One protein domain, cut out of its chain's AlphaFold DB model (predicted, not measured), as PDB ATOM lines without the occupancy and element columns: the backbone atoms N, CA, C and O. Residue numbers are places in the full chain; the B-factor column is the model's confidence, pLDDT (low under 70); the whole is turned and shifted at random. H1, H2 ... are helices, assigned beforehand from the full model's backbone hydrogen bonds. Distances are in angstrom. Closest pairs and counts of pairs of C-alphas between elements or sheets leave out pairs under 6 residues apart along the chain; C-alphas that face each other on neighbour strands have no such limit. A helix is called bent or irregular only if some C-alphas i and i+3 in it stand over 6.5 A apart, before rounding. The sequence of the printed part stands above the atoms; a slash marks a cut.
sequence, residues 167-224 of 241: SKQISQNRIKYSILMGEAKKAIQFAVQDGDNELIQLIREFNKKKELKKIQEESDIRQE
ATOM      1  N   SER A 167       8.234 -31.190  -7.349       49.19
ATOM      2  CA  SER A 167       8.826 -32.171  -6.426       49.19
ATOM      3  C   SER A 167      10.159 -31.689  -5.845       49.19
ATOM      4  O   SER A 167      10.378 -31.795  -4.640       49.19
ATOM      5  N   LYS A 168      11.026 -31.075  -6.667       49.22
ATOM      6  CA  LYS A 168      12.312 -30.511  -6.213       49.22
ATOM      7  C   LYS A 168      12.134 -29.330  -5.247       49.22
ATOM      8  O   LYS A 168      12.839 -29.254  -4.248       49.22
ATOM      9  N   GLN A 169      11.180 -28.433  -5.502       52.09
ATOM     10  CA  GLN A 169      10.921 -27.285  -4.623       52.09
ATOM     11  C   GLN A 169      10.303 -27.722  -3.281       52.09
ATOM     12  O   GLN A 169      10.706 -27.258  -2.212       52.09
ATOM     13  N   ILE A 170       9.339 -28.647  -3.332       51.59
ATOM     14  CA  ILE A 170       8.649 -29.172  -2.149       51.59
ATOM     15  C   ILE A 170       9.605 -30.014  -1.297       51.59
ATOM     16  O   ILE A 170       9.599 -29.880  -0.073       51.59
ATOM     17  N   SER A 171      10.475 -30.825  -1.913       61.56
ATOM     18  CA  SER A 171      11.480 -31.599  -1.178       61.56
ATOM     19  C   SER A 171      12.481 -30.692  -0.466       61.56
ATOM     20  O   SER A 171      12.764 -30.918   0.706       61.56
ATOM     21  N   GLN A 172      12.943 -29.611  -1.100       66.94
ATOM     22  CA  GLN A 172      13.859 -28.659  -0.468       66.94
ATOM     23  C   GLN A 172      13.224 -27.932   0.720       66.94
ATOM     24  O   GLN A 172      13.853 -27.828   1.771       66.94
ATOM     25  N   ASN A 173      11.982 -27.457   0.587       74.12
ATOM     26  CA  ASN A 173      11.280 -26.809   1.696       74.12
ATOM     27  C   ASN A 173      11.002 -27.792   2.839       74.12
ATOM     28  O   ASN A 173      11.181 -27.438   4.002       74.12
ATOM     29  N   ARG A 174      10.648 -29.041   2.520       73.00
ATOM     30  CA  ARG A 174      10.441 -30.102   3.512       73.00
ATOM     31  C   ARG A 174      11.736 -30.484   4.234       73.00
ATOM     32  O   ARG A 174      11.717 -30.640   5.449       73.00
ATOM     33  N   ILE A 175      12.855 -30.597   3.516       76.06
ATOM     34  CA  ILE A 175      14.180 -30.864   4.101       76.06
ATOM     35  C   ILE A 175      14.593 -29.703   5.010       76.06
ATOM     36  O   ILE A 175      14.981 -29.938   6.151       76.06
ATOM     37  N   LYS A 176      14.439 -28.452   4.555       79.56
ATOM     38  CA  LYS A 176      14.711 -27.262   5.377       79.56
ATOM     39  C   LYS A 176      13.859 -27.248   6.643       79.56
ATOM     40  O   LYS A 176      14.401 -27.035   7.720       79.56
ATOM     41  N   TYR A 177      12.559 -27.518   6.529       86.25
ATOM     42  CA  TYR A 177      11.664 -27.620   7.681       86.25
ATOM     43  C   TYR A 177      12.110 -28.723   8.648       86.25
ATOM     44  O   TYR A 177      12.210 -28.477   9.843       86.25
ATOM     45  N   SER A 178      12.438 -29.913   8.137       75.38
ATOM     46  CA  SER A 178      12.895 -31.033   8.964       75.38
ATOM     47  C   SER A 178      14.173 -30.706   9.737       75.38
ATOM     48  O   SER A 178      14.269 -31.050  10.911       75.38
ATOM     49  N   ILE A 179      15.145 -30.052   9.091       88.38
ATOM     50  CA  ILE A 179      16.403 -29.647   9.732       88.38
ATOM     51  C   ILE A 179      16.121 -28.589  10.803       88.38
ATOM     52  O   ILE A 179      16.549 -28.746  11.943       88.38
ATOM     53  N   LEU A 180      15.351 -27.551  10.459       90.44
ATOM     54  CA  LEU A 180      14.986 -26.483  11.392       90.44
ATOM     55  C   LEU A 180      14.238 -27.020  12.612       90.44
ATOM     56  O   LEU A 180      14.539 -26.615  13.726       90.44
ATOM     57  N   MET A 181      13.298 -27.944  12.418       91.06
ATOM     58  CA  MET A 181      12.536 -28.540  13.512       91.06
ATOM     59  C   MET A 181      13.423 -29.400  14.421       91.06
ATOM     60  O   MET A 181      13.269 -29.363  15.641       91.06
ATOM     61  N   GLY A 182      14.366 -30.148  13.841       89.44
ATOM     62  CA  GLY A 182      15.335 -30.937  14.603       89.44
ATOM     63  C   GLY A 182      16.213 -30.063  15.498       89.44
ATOM     64  O   GLY A 182      16.334 -30.334  16.691       89.44
ATOM     65  N   GLU A 183      16.769 -28.984  14.946       91.38
ATOM     66  CA  GLU A 183      17.587 -28.032  15.708       91.38
ATOM     67  C   GLU A 183      16.760 -27.235  16.723       91.38
ATOM     68  O   GLU A 183      17.172 -27.092  17.872       91.38
ATOM     69  N   ALA A 184      15.552 -26.796  16.360       93.00
ATOM     70  CA  ALA A 184      14.650 -26.109  17.280       93.00
ATOM     71  C   ALA A 184      14.303 -26.984  18.489       93.00
ATOM     72  O   ALA A 184      14.330 -26.504  19.618       93.00
ATOM     73  N   LYS A 185      14.032 -28.279  18.282       93.62
ATOM     74  CA  LYS A 185      13.738 -29.209  19.379       93.62
ATOM     75  C   LYS A 185      14.917 -29.336  20.351       93.62
ATOM     76  O   LYS A 185      14.693 -29.315  21.557       93.62
ATOM     77  N   LYS A 186      16.152 -29.424  19.839       92.75
ATOM     78  CA  LYS A 186      17.365 -29.447  20.676       92.75
ATOM     79  C   LYS A 186      17.534 -28.146  21.456       92.75
ATOM     80  O   LYS A 186      17.744 -28.187  22.660       92.75
ATOM     81  N   ALA A 187      17.396 -27.001  20.787       90.81
ATOM     82  CA  ALA A 187      17.518 -25.693  21.423       90.81
ATOM     83  C   ALA A 187      16.474 -25.500  22.535       90.81
ATOM     84  O   ALA A 187      16.816 -25.046  23.619       90.81
ATOM     85  N   ILE A 188      15.221 -25.907  22.298       92.62
ATOM     86  CA  ILE A 188      14.155 -25.872  23.311       92.62
ATOM     87  C   ILE A 188      14.519 -26.755  24.505       92.62
ATOM     88  O   ILE A 188      14.311 -26.351  25.644       92.62
ATOM     89  N   GLN A 189      15.068 -27.945  24.259       92.31
ATOM     90  CA  GLN A 189      15.477 -28.842  25.335       92.31
ATOM     91  C   GLN A 189      16.569 -28.218  26.215       92.31
ATOM     92  O   GLN A 189      16.450 -28.295  27.434       92.31
ATOM     93  N   PHE A 190      17.574 -27.568  25.620       91.06
ATOM     94  CA  PHE A 190      18.602 -26.845  26.375       91.06
ATOM     95  C   PHE A 190      18.024 -25.651  27.142       91.06
ATOM     96  O   PHE A 190      18.230 -25.557  28.344       91.06
ATOM     97  N   ALA A 191      17.203 -24.816  26.499       90.00
ATOM     98  CA  ALA A 191      16.601 -23.648  27.148       90.00
ATOM     99  C   ALA A 191      15.715 -24.019  28.352       90.00
ATOM    100  O   ALA A 191      15.711 -23.346  29.380       90.00
ATOM    101  N   VAL A 192      14.977 -25.133  28.261       90.62
ATOM    102  CA  VAL A 192      14.174 -25.647  29.383       90.62
ATOM    103  C   VAL A 192      15.056 -26.183  30.514       90.62
ATOM    104  O   VAL A 192      14.687 -26.034  31.677       90.62
ATOM    105  N   GLN A 193      16.196 -26.803  30.197       88.75
ATOM    106  CA  GLN A 193      17.146 -27.309  31.198       88.75
ATOM    107  C   GLN A 193      17.872 -26.173  31.927       88.75
ATOM    108  O   GLN A 193      17.982 -26.220  33.152       88.75
ATOM    109  N   ASP A 194      18.310 -25.153  31.192       86.06
ATOM    110  CA  ASP A 194      19.055 -24.011  31.730       86.06
ATOM    111  C   ASP A 194      18.130 -22.935  32.334       86.06
ATOM    112  O   ASP A 194      18.576 -22.063  33.082       86.06
ATOM    113  N   GLY A 195      16.820 -23.013  32.060       83.12
ATOM    114  CA  GLY A 195      15.808 -22.082  32.561       83.12
ATOM    115  C   GLY A 195      15.925 -20.675  31.969       83.12
ATOM    116  O   GLY A 195      15.447 -19.709  32.574       83.12
ATOM    117  N   ASP A 196      16.578 -20.539  30.815       82.44
ATOM    118  CA  ASP A 196      16.825 -19.259  30.169       82.44
ATOM    119  C   ASP A 196      15.684 -18.846  29.221       82.44
ATOM    120  O   ASP A 196      14.912 -19.643  28.686       82.44
ATOM    121  N   ASN A 197      15.529 -17.532  29.047       87.50
ATOM    122  CA  ASN A 197      14.520 -16.954  28.152       87.50
ATOM    123  C   ASN A 197      15.135 -16.440  26.840       87.50
ATOM    124  O   ASN A 197      14.422 -15.865  26.010       87.50
ATOM    125  N   GLU A 198      16.444 -16.631  26.647       90.12
ATOM    126  CA  GLU A 198      17.198 -16.106  25.505       90.12
ATOM    127  C   GLU A 198      16.644 -16.654  24.186       90.12
ATOM    128  O   GLU A 198      16.360 -15.893  23.257       90.12
ATOM    129  N   LEU A 199      16.356 -17.960  24.136       89.50
ATOM    130  CA  LEU A 199      15.771 -18.601  22.960       89.50
ATOM    131  C   LEU A 199      14.405 -18.004  22.586       89.50
ATOM    132  O   LEU A 199      14.131 -17.745  21.411       89.50
ATOM    133  N   ILE A 200      13.546 -17.750  23.577       89.00
ATOM    134  CA  ILE A 200      12.221 -17.157  23.353       89.00
ATOM    135  C   ILE A 200      12.363 -15.730  22.816       89.00
ATOM    136  O   ILE A 200      11.627 -15.339  21.903       89.00
ATOM    137  N   GLN A 201      13.301 -14.950  23.358       91.56
ATOM    138  CA  GLN A 201      13.560 -13.593  22.891       91.56
ATOM    139  C   GLN A 201      14.058 -13.587  21.440       91.56
ATOM    140  O   GLN A 201      13.486 -12.879  20.608       91.56
ATOM    141  N   LEU A 202      15.030 -14.439  21.107       92.38
ATOM    142  CA  LEU A 202      15.565 -14.578  19.751       92.38
ATOM    143  C   LEU A 202      14.482 -14.952  18.729       92.38
ATOM    144  O   LEU A 202      14.406 -14.353  17.652       92.38
ATOM    145  N   ILE A 203      13.599 -15.902  19.061       91.62
ATOM    146  CA  ILE A 203      12.499 -16.313  18.173       91.62
ATOM    147  C   ILE A 203      11.508 -15.160  17.959       91.62
ATOM    148  O   ILE A 203      11.082 -14.911  16.826       91.62
ATOM    149  N   ARG A 204      11.157 -14.418  19.018       91.69
ATOM    150  CA  ARG A 204      10.258 -13.255  18.913       91.69
ATOM    151  C   ARG A 204      10.849 -12.157  18.034       91.69
ATOM    152  O   ARG A 204      10.146 -11.625  17.174       91.69
ATOM    153  N   GLU A 205      12.128 -11.841  18.209       93.19
ATOM    154  CA  GLU A 205      12.825 -10.843  17.393       93.19
ATOM    155  C   GLU A 205      12.899 -11.264  15.920       93.19
ATOM    156  O   GLU A 205      12.629 -10.456  15.024       93.19
ATOM    157  N   PHE A 206      13.186 -12.541  15.657       92.25
ATOM    158  CA  PHE A 206      13.194 -13.089  14.305       92.25
ATOM    159  C   PHE A 206      11.820 -12.976  13.626       92.25
ATOM    160  O   PHE A 206      11.739 -12.502  12.487       92.25
ATOM    161  N   ASN A 207      10.743 -13.353  14.323       90.94
ATOM    162  CA  ASN A 207       9.377 -13.276  13.799       90.94
ATOM    163  C   ASN A 207       8.974 -11.827  13.511       90.94
ATOM    164  O   ASN A 207       8.574 -11.525  12.386       90.94
ATOM    165  N   LYS A 208       9.211 -10.910  14.458       92.94
ATOM    166  CA  LYS A 208       8.924  -9.478  14.289       92.94
ATOM    167  C   LYS A 208       9.648  -8.892  13.075       92.94
ATOM    168  O   LYS A 208       9.059  -8.168  12.276       92.94
ATOM    169  N   LYS A 209      10.923  -9.246  12.877       92.94
ATOM    170  CA  LYS A 209      11.705  -8.815  11.707       92.94
ATOM    171  C   LYS A 209      11.129  -9.345  10.391       92.94
ATOM    172  O   LYS A 209      11.211  -8.658   9.375       92.94
ATOM    173  N   LYS A 210      10.594 -10.568  10.371       90.38
ATOM    174  CA  LYS A 210       9.998 -11.173   9.168       90.38
ATOM    175  C   LYS A 210       8.608 -10.619   8.863       90.38
ATOM    176  O   LYS A 210       8.312 -10.406   7.692       90.38
ATOM    177  N   GLU A 211       7.801 -10.342   9.880       88.38
ATOM    178  CA  GLU A 211       6.492  -9.692   9.740       88.38
ATOM    179  C   GLU A 211       6.626  -8.276   9.172       88.38
ATOM    180  O   GLU A 211       5.965  -7.952   8.190       88.38
ATOM    181  N   LEU A 212       7.555  -7.470   9.702       88.38
ATOM    182  CA  LEU A 212       7.816  -6.114   9.199       88.38
ATOM    183  C   LEU A 212       8.220  -6.099   7.720       88.38
ATOM    184  O   LEU A 212       7.795  -5.221   6.975       88.38
ATOM    185  N   LYS A 213       9.005  -7.088   7.274       87.00
ATOM    186  CA  LYS A 213       9.385  -7.217   5.860       87.00
ATOM    187  C   LYS A 213       8.193  -7.526   4.957       87.00
ATOM    188  O   LYS A 213       8.078  -6.909   3.909       87.00
ATOM    189  N   LYS A 214       7.292  -8.418   5.382       84.38
ATOM    190  CA  LYS A 214       6.071  -8.726   4.620       84.38
ATOM    191  C   LYS A 214       5.163  -7.502   4.481       84.38
ATOM    192  O   LYS A 214       4.654  -7.249   3.399       84.38
ATOM    193  N   ILE A 215       5.005  -6.725   5.556       81.62
ATOM    194  CA  ILE A 215       4.195  -5.495   5.546       81.62
ATOM    195  C   ILE A 215       4.789  -4.454   4.586       81.62
ATOM    196  O   ILE A 215       4.036  -3.817   3.852       81.62
ATOM    197  N   GLN A 216       6.118  -4.304   4.570       78.31
ATOM    198  CA  GLN A 216       6.804  -3.385   3.658       78.31
ATOM    199  C   GLN A 216       6.646  -3.812   2.190       78.31
ATOM    200  O   GLN A 216       6.266  -3.002   1.350       78.31
ATOM    201  N   GLU A 217       6.856  -5.097   1.891       76.19
ATOM    202  CA  GLU A 217       6.677  -5.653   0.543       76.19
ATOM    203  C   GLU A 217       5.229  -5.464   0.043       76.19
ATOM    204  O   GLU A 217       5.006  -5.095  -1.107       76.19
ATOM    205  N   GLU A 218       4.227  -5.628   0.914       72.12
ATOM    206  CA  GLU A 218       2.823  -5.353   0.582       72.12
ATOM    207  C   GLU A 218       2.513  -3.860   0.394       72.12
ATOM    208  O   GLU A 218       1.650  -3.510  -0.416       72.12
ATOM    209  N   SER A 219       3.167  -2.962   1.140       69.75
ATOM    210  CA  SER A 219       2.991  -1.518   0.953       69.75
ATOM    211  C   SER A 219       3.631  -1.014  -0.335       69.75
ATOM    212  O   SER A 219       3.033  -0.166  -0.995       69.75
ATOM    213  N   ASP A 220       4.780  -1.568  -0.720       66.50
ATOM    214  CA  ASP A 220       5.500  -1.186  -1.936       66.50
ATOM    215  C   ASP A 220       4.697  -1.599  -3.186       66.50
ATOM    216  O   ASP A 220       4.472  -0.781  -4.078       66.50
ATOM    217  N   ILE A 221       4.114  -2.808  -3.185       65.62
ATOM    218  CA  ILE A 221       3.201  -3.279  -4.248       65.62
ATOM    219  C   ILE A 221       1.964  -2.375  -4.377       65.62
ATOM    220  O   ILE A 221       1.502  -2.096  -5.484       65.62
ATOM    221  N   ARG A 222       1.405  -1.898  -3.254       60.66
ATOM    222  CA  ARG A 222       0.250  -0.982  -3.278       60.66
ATOM    223  C   ARG A 222       0.617   0.419  -3.773       60.66
ATOM    224  O   ARG A 222      -0.217   1.052  -4.411       60.66
ATOM    225  N   GLN A 223       1.827   0.911  -3.502       59.50
ATOM    226  CA  GLN A 223       2.282   2.219  -3.989       59.50
ATOM    227  C   GLN A 223       2.578   2.213  -5.494       59.50
ATOM    228  O   GLN A 223       2.216   3.169  -6.179       59.50
ATOM    229  N   GLU A 224       3.139   1.126  -6.032       58.31
ATOM    230  CA  GLU A 224       3.345   0.963  -7.480       58.31
ATOM    231  C   GLU A 224       2.022   0.948  -8.269       58.31
ATOM    232  O   GLU A 224       1.974   1.425  -9.400       58.31
TER     233      GLU A 224
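What this domain is: This is residues 167 to 224 of the 241 residues of a protein of Diversispora epigaea (UniProt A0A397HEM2). Two long helices, H1 and H2, meet near their ends at a tight turn and spread from there as an open V, thin across its plane. The arms part widely, and residues 167 to 183 of H1 and 201 to 224 of H2 stick out free. The printed part has 58 residues, with two named helices in the order H1, H2 and no named strand; the class is all helix. It is extended, with a radius of gyration of the C-alphas of 16.2 A, and spans 50 by 33 by 6 A.

How they stand to each other: H1, residues 167 to 194, and H2, residues 198 to 224, form a helical hairpin, two helices that follow each other and run opposite ways. They touch, with 4 pairs of C-alphas within 8 A; the closest C-alphas are those of Ala 191 and Leu 199, 6.6 A apart. H1 touches H2 with residues 187 to 191 alone, and H2 touches H1 with residues 198 to 199 alone. Their lines stand at a steep tilt of 37 degrees, only just steep. Their centres are 20.6 A apart. In H1 and H2 every O i to N i+4 pair is within hydrogen-bond range.

Where its parts are: H1 begins at C-alpha 167, at (8.826, -32.171, -6.426), and measures 40.3 A to C-alpha 194, at (19.055, -24.011, 31.730). H2 measures 39.6 A from C-alpha 198 to C-alpha 224, at (3.345, 0.963, -7.480). Neither helix is bent.

The domain as a whole: The two C-alphas farthest apart are those of Gln 193 and Glu 224, 49.9 A. The outline is flat, but only just. The link from H1 to H2, with 3 residues between them, is tight, and the printed part has no cut. The mean pLDDT of the printed part is 81.5; residues 167 to 172 and 219 to 224 are under 70.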